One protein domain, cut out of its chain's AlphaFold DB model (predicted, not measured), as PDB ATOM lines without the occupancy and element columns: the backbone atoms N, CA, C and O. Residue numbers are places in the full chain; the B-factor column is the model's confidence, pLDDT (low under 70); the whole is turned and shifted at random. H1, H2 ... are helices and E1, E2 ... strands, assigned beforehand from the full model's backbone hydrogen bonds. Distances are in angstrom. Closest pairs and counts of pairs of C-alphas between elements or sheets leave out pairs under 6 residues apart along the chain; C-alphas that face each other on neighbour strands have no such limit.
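What this domain is: This is residues 29 to 101 of the 101 residues of an uncharacterized protein of Algoriphagus halophilus (UniProt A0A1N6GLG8). Two strand layers stand only partly face to face: the hairpin E2 and E3 over one side of the sheet E1, E4 and E5, with the short helix H1 packed over E4 on the other side and leaving the rest of that side largely uncovered by any named helix. Residues 71 to 76, in the link from E3 to E4, stick out at one end of the longest axis, and the turn of the hairpin E4 and E5 makes the other end. The 73 printed residues include five named strands and one named helix, in the order E1 H1 E2 E3 E4 E5. The class is mostly strand; one sheet is mixed, in the order E1, E4, E5, and the other antiparallel. The whole is only just compact, close to loose, with a radius of gyration of the C-alphas of 13.1 A and spans of 41 by 29 by 21 A.

Where its parts are: E1 is residues 36 to 38, beginning at C-alpha 36 (-35.083, 27.678, -46.726). H1 is residues 40 to 45. E2, residues 51 to 59, is 23.0 A long and bends by 57 degrees at residue 54. E3, residues 62 to 69, is 22.2 A long. E4, residues 80 to 88, is 21.4 A long and bends by 60 degrees at residue 85. E5, residues 94 to 100, is 19.4 A long and ends at C-alpha 100 (-25.104, 31.678, -48.567).

How they stand to each other: E1 is parallel to the inner strand E4, with N 37 and O 81 2.9 A apart. E4 and E5 form an antiparallel hairpin, with N 82 and O 98 2.9 A apart. H1 is on this sheet at a height of 7.9 A, over E4; the closest C-alphas of the two, Gln 40 and Ser 84, are 4.4 A apart. Every O i to N i+4 pair in H1 is within hydrogen-bond range. E2 and E3 form the other antiparallel hairpin, with N 54 and O 66 2.8 A apart. E3 and E5 are apart, as are E2 and E4.

The domain as a whole: The C-alphas farthest apart, Cys 72 and Glu 89, are 41.4 A apart. The printed part has no cut and no long link. Residues 29 to 34 have pLDDT under 70.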
ATOM      1  N   LEU A  29     -34.995  39.518 -39.085       56.16
ATOM      2  CA  LEU A  29     -35.379  38.554 -40.105       56.16
ATOM      3  C   LEU A  29     -36.676  37.889 -39.642       56.16
ATOM      4  O   LEU A  29     -36.674  37.065 -38.733       56.16
ATOM      5  N   VAL A  30     -37.796  38.288 -40.246       52.88
ATOM      6  CA  VAL A  30     -39.114  37.691 -39.997       52.88
ATOM      7  C   VAL A  30     -39.033  36.193 -40.285       52.88
ATOM      8  O   VAL A  30     -38.603  35.803 -41.379       52.88
ATOM      9  N   TRP A  31     -39.417  35.386 -39.295       54.59
ATOM     10  CA  TRP A  31     -39.399  33.926 -39.340       54.59
ATOM     11  C   TRP A  31     -40.457  33.450 -40.327       54.59
ATOM     12  O   TRP A  31     -41.648  33.685 -40.134       54.59
ATOM     13  N   ASP A  32     -40.007  32.840 -41.410       63.06
ATOM     14  CA  ASP A  32     -40.867  32.317 -42.457       63.06
ATOM     15  C   ASP A  32     -40.214  31.041 -42.987       63.06
ATOM     16  O   ASP A  32     -39.116  31.089 -43.548       63.06
ATOM     17  N   ASP A  33     -40.881  29.908 -42.773       58.38
ATOM     18  CA  ASP A  33     -40.423  28.579 -43.190       58.38
ATOM     19  C   ASP A  33     -40.202  28.493 -44.711       58.38
ATOM     20  O   ASP A  33     -39.460  27.637 -45.189       58.38
ATOM     21  N   SER A  34     -40.784  29.414 -45.492       59.50
ATOM     22  CA  SER A  34     -40.588  29.493 -46.944       59.50
ATOM     23  C   SER A  34     -39.214  30.027 -47.374       59.50
ATOM     24  O   SER A  34     -38.921  30.075 -48.569       59.50
ATOM     25  N   LYS A  35     -38.351  30.414 -46.424       74.25
ATOM     26  CA  LYS A  35     -37.035  31.007 -46.711       74.25
ATOM     27  C   LYS A  35     -35.887  30.003 -46.838       74.25
ATOM     28  O   LYS A  35     -34.794  30.412 -47.228       74.25
ATOM     29  N   VAL A  36     -36.104  28.721 -46.532       87.69
ATOM     30  CA  VAL A  36     -35.083  27.678 -46.726       87.69
ATOM     31  C   VAL A  36     -35.167  27.132 -48.149       87.69
ATOM     32  O   VAL A  36     -36.197  26.603 -48.565       87.69
ATOM     33  N   LEU A  37     -34.073  27.241 -48.903       91.50
ATOM     34  CA  LEU A  37     -33.966  26.656 -50.238       91.50
ATOM     35  C   LEU A  37     -33.505  25.202 -50.119       91.50
ATOM     36  O   LEU A  37     -32.383  24.955 -49.698       91.50
ATOM     37  N   VAL A  38     -34.335  24.244 -50.530       93.94
ATOM     38  CA  VAL A  38     -33.944  22.826 -50.599       93.94
ATOM     39  C   VAL A  38     -33.487  22.505 -52.022       93.94
ATOM     40  O   VAL A  38     -34.319  22.286 -52.903       93.94
ATOM     41  N   ASP A  39     -32.176  22.522 -52.267       95.25
ATOM     42  CA  ASP A  39     -31.591  22.270 -53.591       95.25
ATOM     43  C   ASP A  39     -30.123  21.818 -53.474       95.25
ATOM     44  O   ASP A  39     -29.235  22.609 -53.150       95.25
ATOM     45  N   GLN A  40     -29.858  20.551 -53.809       95.88
ATOM     46  CA  GLN A  40     -28.514  19.963 -53.774       95.88
ATOM     47  C   GLN A  40     -27.507  20.703 -54.669       95.88
ATOM     48  O   GLN A  40     -26.355  20.882 -54.286       95.88
ATOM     49  N   LYS A  41     -27.912  21.162 -55.860       95.75
ATOM     50  CA  LYS A  41     -26.993  21.864 -56.772       95.75
ATOM     51  C   LYS A  41     -26.642  23.238 -56.226       95.75
ATOM     52  O   LYS A  41     -25.489  23.649 -56.322       95.75
ATOM     53  N   ALA A  42     -27.627  23.942 -55.667       94.12
ATOM     54  CA  ALA A  42     -27.389  25.219 -55.010       94.12
ATOM     55  C   ALA A  42     -26.455  25.036 -53.807       94.12
ATOM     56  O   ALA A  42     -25.494  25.788 -53.690       94.12
ATOM     57  N   PHE A  43     -26.684  23.998 -52.993       95.00
ATOM     58  CA  PHE A  43     -25.843  23.636 -51.850       95.00
ATOM     59  C   PHE A  43     -24.385  23.385 -52.263       95.00
ATOM     60  O   PHE A  43     -23.480  24.009 -51.718       95.00
ATOM     61  N   ASP A  44     -24.154  22.545 -53.277       94.31
ATOM     62  CA  ASP A  44     -22.804  22.200 -53.752       94.31
ATOM     63  C   ASP A  44     -22.058  23.397 -54.365       94.31
ATOM     64  O   ASP A  44     -20.827  23.451 -54.350       94.31
ATOM     65  N   SER A  45     -22.800  24.346 -54.942       93.12
ATOM     66  CA  SER A  45     -22.249  25.560 -55.561       93.12
ATOM     67  C   SER A  45     -22.157  26.758 -54.613       93.12
ATOM     68  O   SER A  45     -21.646  27.806 -55.013       93.12
ATOM     69  N   ALA A  46     -22.661  26.625 -53.383       89.75
ATOM     70  CA  ALA A  46     -22.684  27.708 -52.419       89.75
ATOM     71  C   ALA A  46     -21.252  28.083 -52.022       89.75
ATOM     72  O   ALA A  46     -20.483  27.265 -51.519       89.75
ATOM     73  N   ILE A  47     -20.901  29.346 -52.240       81.12
ATOM     74  CA  ILE A  47     -19.662  29.926 -51.736       81.12
ATOM     75  C   ILE A  47     -19.998  30.538 -50.380       81.12
ATOM     76  O   ILE A  47     -20.925  31.337 -50.273       81.12
ATOM     77  N   THR A  48     -19.285  30.131 -49.335       74.44
ATOM     78  CA  THR A  48     -19.423  30.756 -48.021       74.44
ATOM     79  C   THR A  48     -18.627  32.055 -48.028       74.44
ATOM     80  O   THR A  48     -17.397  32.013 -48.103       74.44
ATOM     81  N   ASP A  49     -19.320  33.186 -47.974       71.56
ATOM     82  CA  ASP A  49     -18.689  34.497 -47.823       71.56
ATOM     83  C   ASP A  49     -18.005  34.660 -46.459       71.56
ATOM     84  O   ASP A  49     -18.166  33.830 -45.558       71.56
ATOM     85  N   ASP A  50     -17.263  35.764 -46.298       77.25
ATOM     86  CA  ASP A  50     -16.636  36.208 -45.045       77.25
ATOM     87  C   ASP A  50     -17.692  36.648 -44.006       77.25
ATOM     88  O   ASP A  50     -17.752  37.795 -43.549       77.25
ATOM     89  N   LEU A  51     -18.545  35.705 -43.616       83.31
ATOM     90  CA  LEU A  51     -19.463  35.795 -42.496       83.31
ATOM     91  C   LEU A  51     -18.982  34.877 -41.375       83.31
ATOM     92  O   LEU A  51     -18.425  33.798 -41.582       83.31
ATOM     93  N   LYS A  52     -19.240  35.294 -40.146       87.06
ATOM     94  CA  LYS A  52     -18.953  34.534 -38.941       87.06
ATOM     95  C   LYS A  52     -20.257  34.159 -38.262       87.06
ATOM     96  O   LYS A  52     -21.029  35.027 -37.864       87.06
ATOM     97  N   ILE A  53     -20.452  32.863 -38.044       88.62
ATOM     98  CA  ILE A  53     -21.519  32.358 -37.180       88.62
ATOM     99  C   ILE A  53     -21.101  32.598 -35.724       88.62
ATOM    100  O   ILE A  53     -20.100  32.058 -35.251       88.62
ATOM    101  N   ASN A  54     -21.857  33.436 -35.018       89.88
ATOM    102  CA  ASN A  54     -21.630  33.762 -33.611       89.88
ATOM    103  C   ASN A  54     -22.282  32.727 -32.687       89.88
ATOM    104  O   ASN A  54     -21.684  32.335 -31.686       89.88
ATOM    105  N   SER A  55     -23.505  32.295 -33.013       91.00
ATOM    106  CA  SER A  55     -24.238  31.273 -32.258       91.00
ATOM    107  C   SER A  55     -25.325  30.599 -33.096       91.00
ATOM    108  O   SER A  55     -25.857  31.192 -34.035       91.00
ATOM    109  N   LEU A  56     -25.692  29.383 -32.691       90.19
ATOM    110  CA  LEU A  56     -26.802  28.595 -33.223       90.19
ATOM    111  C   LEU A  56     -27.691  28.162 -32.051       90.19
ATOM    112  O   LEU A  56     -27.166  27.693 -31.040       90.19
ATOM    113  N   ASP A  57     -29.006  28.327 -32.177       89.69
ATOM    114  CA  ASP A  57     -29.989  27.922 -31.164       89.69
ATOM    115  C   ASP A  57     -31.173  27.224 -31.841       89.69
ATOM    116  O   ASP A  57     -31.730  27.743 -32.809       89.69
ATOM    117  N   LEU A  58     -31.548  26.050 -31.335       87.19
ATOM    118  CA  LEU A  58     -32.704  25.280 -31.795       87.19
ATOM    119  C   LEU A  58     -33.767  25.292 -30.699       87.19
ATOM    120  O   LEU A  58     -33.551  24.764 -29.606       87.19
ATOM    121  N   LYS A  59     -34.929  25.875 -30.997       86.12
ATOM    122  CA  LYS A  59     -36.088  25.903 -30.096       86.12
ATOM    123  C   LYS A  59     -37.294  25.288 -30.786       86.12
ATOM    124  O   LYS A  59     -37.954  25.941 -31.591       86.12
ATOM    125  N   GLY A  60     -37.583  24.030 -30.451       85.38
ATOM    126  CA  GLY A  60     -38.552  23.235 -31.205       85.38
ATOM    127  C   GLY A  60     -38.062  23.066 -32.641       85.38
ATOM    128  O   GLY A  60     -36.923  22.653 -32.843       85.38
ATOM    129  N   ASP A  61     -38.886  23.471 -33.603       82.75
ATOM    130  CA  ASP A  61     -38.582  23.367 -35.036       82.75
ATOM    131  C   ASP A  61     -37.907  24.632 -35.607       82.75
ATOM    132  O   ASP A  61     -37.664  24.727 -36.808       82.75
ATOM    133  N   PHE A  62     -37.579  25.613 -34.757       81.81
ATOM    134  CA  PHE A  62     -36.988  26.883 -35.180       81.81
ATOM    135  C   PHE A  62     -35.476  26.914 -34.953       81.81
ATOM    136  O   PHE A  62     -35.007  26.879 -33.811       81.81
ATOM    137  N   LEU A  63     -34.718  27.056 -36.045       85.56
ATOM    138  CA  LEU A  63     -33.281  27.330 -36.028       85.56
ATOM    139  C   LEU A  63     -33.029  28.840 -36.062       85.56
ATOM    140  O   LEU A  63     -33.302  29.509 -37.055       85.56
ATOM    141  N   THR A  64     -32.460  29.371 -34.984       86.38
ATOM    142  CA  THR A  64     -31.969  30.751 -34.921       86.38
ATOM    143  C   THR A  64     -30.462  30.772 -35.132       86.38
ATOM    144  O   THR A  64     -29.711  30.097 -34.425       86.38
ATOM    145  N   ILE A  65     -30.015  31.589 -36.080       85.50
ATOM    146  CA  ILE A  65     -28.605  31.753 -36.425       85.50
ATOM    147  C   ILE A  65     -28.229  33.210 -36.177       85.50
ATOM    148  O   ILE A  65     -28.799  34.118 -36.777       85.50
ATOM    149  N   ASN A  66     -27.260  33.436 -35.295       86.81
ATOM    150  CA  ASN A  66     -26.657  34.749 -35.104       86.81
ATOM    151  C   ASN A  66     -25.378  34.812 -35.933       86.81
ATOM    152  O   ASN A  66     -24.468  34.007 -35.717       86.81
ATOM    153  N   ILE A  67     -25.302  35.773 -36.851       86.12
ATOM    154  CA  ILE A  67     -24.129  35.987 -37.694       86.12
ATOM    155  C   ILE A  67     -23.578  37.402 -37.538       86.12
ATOM    156  O   ILE A  67     -24.288  38.338 -37.180       86.12
ATOM    157  N   SER A  68     -22.295  37.552 -37.839       84.31
ATOM    158  CA  SER A  68     -21.649  38.838 -38.080       84.31
ATOM    159  C   SER A  68     -20.955  38.796 -39.433       84.31
ATOM    160  O   SER A  68     -20.359  37.784 -39.788       84.31
ATOM    161  N   ALA A  69     -21.026  39.882 -40.186       83.06
ATOM    162  CA  ALA A  69     -20.310  40.048 -41.442       83.06
ATOM    163  C   ALA A  69     -19.735  41.469 -41.507       83.06
ATOM    164  O   ALA A  69     -20.038  42.314 -40.658       83.06
ATOM    165  N   GLY A  70     -18.866  41.722 -42.483       80.62
ATOM    166  CA  GLY A  70     -18.338  43.063 -42.722       80.62
ATOM    167  C   GLY A  70     -19.435  44.045 -43.147       80.62
ATOM    168  O   GLY A  70     -20.420  43.671 -43.780       80.62
ATOM    169  N   GLY A  71     -19.248  45.322 -42.826       78.25
ATOM    170  CA  GLY A  71     -20.181  46.388 -43.186       78.25
ATOM    171  C   GLY A  71     -20.625  47.204 -41.982       78.25
ATOM    172  O   GLY A  71     -20.230  46.934 -40.851       78.25
ATOM    173  N   CYS A  72     -21.414  48.240 -42.256       74.88
ATOM    174  CA  CYS A  72     -21.892  49.160 -41.230       74.88
ATOM    175  C   CYS A  72     -23.231  48.758 -40.615       74.88
ATOM    176  O   CYS A  72     -23.476  48.993 -39.439       74.88
ATOM    177  N   ASN A  73     -24.096  48.140 -41.412       73.62
ATOM    178  CA  ASN A  73     -25.343  47.555 -40.958       73.62
ATOM    179  C   ASN A  73     -25.674  46.329 -41.824       73.62
ATOM    180  O   ASN A  73     -25.116  46.147 -42.909       73.62
ATOM    181  N   GLY A  74     -26.565  45.475 -41.320       72.69
ATOM    182  CA  GLY A  74     -26.996  44.259 -42.014       72.69
ATOM    183  C   GLY A  74     -28.141  44.459 -43.006       72.69
ATOM    184  O   GLY A  74     -28.688  43.482 -43.499       72.69
ATOM    185  N   GLU A  75     -28.546  45.701 -43.286       74.62
ATOM    186  CA  GLU A  75     -29.734  45.996 -44.107       74.62
ATOM    187  C   GLU A  75     -29.571  45.586 -45.576       74.62
ATOM    188  O   GLU A  75     -30.557  45.347 -46.265       74.62
ATOM    189  N   SER A  76     -28.327  45.503 -46.051       76.12
ATOM    190  CA  SER A  76     -27.986  45.100 -47.423       76.12
ATOM    191  C   SER A  76     -27.656  43.613 -47.564       76.12
ATOM    192  O   SER A  76     -27.279  43.173 -48.646       76.12
ATOM    193  N   TRP A  77     -27.749  42.839 -46.481       79.50
ATOM    194  CA  TRP A  77     -27.351  41.436 -46.474       79.50
ATOM    195  C   TRP A  77     -28.455  40.557 -47.072       79.50
ATOM    196  O   TRP A  77     -29.552  40.464 -46.519       79.50
ATOM    197  N   GLU A  78     -28.159  39.873 -48.177       80.50
ATOM    198  CA  GLU A  78     -29.081  38.943 -48.842       80.50
ATOM    199  C   GLU A  78     -28.774  37.488 -48.463       80.50
ATOM    200  O   GLU A  78     -28.312  36.679 -49.261       80.50
ATOM    201  N   ILE A  79     -29.063  37.129 -47.213       81.56
ATOM    202  CA  ILE A  79     -28.729  35.798 -46.690       81.56
ATOM    203  C   ILE A  79     -29.763  34.759 -47.139       81.56
ATOM    204  O   ILE A  79     -30.973  34.949 -46.985       81.56
ATOM    205  N   ARG A  80     -29.283  33.607 -47.612       86.94
ATOM    206  CA  ARG A  80     -30.082  32.414 -47.908       86.94
ATOM    207  C   ARG A  80     -29.575  31.216 -47.117       86.94
ATOM    208  O   ARG A  80     -28.386  30.916 -47.121       86.94
ATOM    209  N   LEU A  81     -30.495  30.500 -46.475       89.75
ATOM    210  CA  LEU A  81     -30.213  29.193 -45.889       89.75
ATOM    211  C   LEU A  81     -30.548  28.121 -46.927       89.75
ATOM    212  O   LEU A  81     -31.689  28.049 -47.386       89.75
ATOM    213  N   ILE A  82     -29.558  27.319 -47.311       92.75
ATOM    214  CA  ILE A  82     -29.711  26.262 -48.312       92.75
ATOM    215  C   ILE A  82     -29.551  24.909 -47.621       92.75
ATOM    216  O   ILE A  82     -28.548  24.658 -46.955       92.75
ATOM    217  N   ASP A  83     -30.547  24.050 -47.784       93.88
ATOM    218  CA  ASP A  83     -30.557  22.655 -47.356       93.88
ATOM    219  C   ASP A  83     -30.209  21.769 -48.556       93.88
ATOM    220  O   ASP A  83     -30.747  21.955 -49.652       93.88
ATOM    221  N   SER A  84     -29.309  20.805 -48.360       95.56
ATOM    222  CA  SER A  84     -28.952  19.849 -49.412       95.56
ATOM    223  C   SER A  84     -30.140  18.959 -49.815       95.56
ATOM    224  O   SER A  84     -30.216  18.471 -50.941       95.56
ATOM    225  N   GLY A  85     -31.113  18.785 -48.915       93.69
ATOM    226  CA  GLY A  85     -32.261  17.893 -49.062       93.69
ATOM    227  C   GLY A  85     -31.979  16.460 -48.611       93.69
ATOM    228  O   GLY A  85     -32.899  15.641 -48.568       93.69
ATOM    229  N   GLU A  86     -30.735  16.154 -48.238       93.69
ATOM    230  CA  GLU A  86     -30.355  14.862 -47.680       93.69
ATOM    231  C   GLU A  86     -30.676  14.813 -46.182       93.69
ATOM    232  O   GLU A  86     -30.288  15.688 -45.405       93.69
ATOM    233  N   VAL A  87     -31.370  13.754 -45.767       92.50
ATOM    234  CA  VAL A  87     -31.560  13.431 -44.352       92.50
ATOM    235  C   VAL A  87     -30.548  12.357 -43.988       92.50
ATOM    236  O   VAL A  87     -30.560  11.265 -44.554       92.50
ATOM    237  N   LEU A  88     -29.662  12.680 -43.055       91.06
ATOM    238  CA  LEU A  88     -28.676  11.747 -42.537       91.06
ATOM    239  C   LEU A  88     -29.342  10.834 -41.505       91.06
ATOM    240  O   LEU A  88     -30.036  11.295 -40.594       91.06
ATOM    241  N   GLU A  89     -29.105   9.533 -41.656       90.81
ATOM    242  CA  GLU A  89     -29.631   8.488 -40.779       90.81
ATOM    243  C   GLU A  89     -28.970   8.567 -39.390       90.81
ATOM    244  O   GLU A  89     -27.866   8.060 -39.168       90.81
ATOM    245  N   SER A  90     -29.644   9.230 -38.447       92.75
ATOM    246  CA  SER A  90     -29.250   9.367 -37.040       92.75
ATOM    247  C   SER A  90     -30.477   9.539 -36.134       92.75
ATOM    248  O   SER A  90     -31.587   9.751 -36.621       92.75
ATOM    249  N   ASP A  91     -30.290   9.462 -34.813       90.12
ATOM    250  CA  ASP A  91     -31.343   9.735 -33.824       90.12
ATOM    251  C   ASP A  91     -30.874  10.827 -32.836       90.12
ATOM    252  O   ASP A  91     -30.045  10.541 -31.962       90.12
ATOM    253  N   PRO A  92     -31.317  12.092 -32.999       88.50
ATOM    254  CA  PRO A  92     -32.293  12.570 -33.988       88.50
ATOM    255  C   PRO A  92     -31.711  12.661 -35.415       88.50
ATOM    256  O   PRO A  92     -30.484  12.719 -35.560       88.50
ATOM    257  N   PRO A  93     -32.552  12.718 -36.470       89.81
ATOM    258  CA  PRO A  93     -32.104  12.906 -37.851       89.81
ATOM    259  C   PRO A  93     -31.285  14.187 -38.022       89.81
ATOM    260  O   PRO A  93     -31.604  15.217 -37.423       89.81
ATOM    261  N   GLN A  94     -30.251  14.140 -38.858       92.12
ATOM    262  CA  GLN A  94     -29.393  15.293 -39.147       92.12
ATOM    263  C   GLN A  94     -29.573  15.781 -40.589       92.12
ATOM    264  O   GLN A  94     -29.965  15.019 -41.471       92.12
ATOM    265  N   ARG A  95     -29.295  17.069 -40.825       91.56
ATOM    266  CA  ARG A  95     -29.369  17.725 -42.140       91.56
ATOM    267  C   ARG A  95     -28.139  18.586 -42.378       91.56
ATOM    268  O   ARG A  95     -27.577  19.139 -41.432       91.56
ATOM    269  N   ASN A  96     -27.766  18.723 -43.645       93.44
ATOM    270  CA  ASN A  96     -26.664  19.574 -44.069       93.44
ATOM    271  C   ASN A  96     -27.210  20.924 -44.535       93.44
ATOM    272  O   ASN A  96     -27.987  20.996 -45.485       93.44
ATOM    273  N   LEU A  97     -26.790  21.992 -43.857       92.25
ATOM    274  CA  LEU A  97     -27.209  23.361 -44.142       92.25
ATOM    275  C   LEU A  97     -25.990  24.224 -44.459       92.25
ATOM    276  O   LEU A  97     -24.957  24.104 -43.798       92.25
ATOM    277  N   VAL A  98     -26.129  25.126 -45.425       91.88
ATOM    278  CA  VAL A  98     -25.134  26.159 -45.723       91.88
ATOM    279  C   VAL A  98     -25.798  27.532 -45.725       91.88
ATOM    280  O   VAL A  98     -26.908  27.711 -46.229       91.88
ATOM    281  N   LEU A  99     -25.117  28.505 -45.124       88.75
ATOM    282  CA  LEU A  99     -25.474  29.914 -45.230       88.75
ATOM    283  C   LEU A  99     -24.764  30.491 -46.444       88.75
ATOM    284  O   LEU A  99     -23.535  30.534 -46.483       88.75
ATOM    285  N   PHE A 100     -25.554  30.922 -47.414       85.06
ATOM    286  CA  PHE A 100     -25.104  31.678 -48.567       85.06
ATOM    287  C   PHE A 100     -25.417  33.155 -48.329       85.06
ATOM    288  O   PHE A 100     -26.512  33.479 -47.867       85.06
ATOM    289  N   PHE A 101     -24.463  34.024 -48.627       75.69
ATOM    290  CA  PHE A 101     -24.610  35.477 -48.596       75.69
ATOM    291  C   PHE A 101     -24.473  36.017 -50.022       75.69
ATOM    292  O   PHE A 101     -23.823  35.329 -50.841       75.69
TER     293      PHE A 101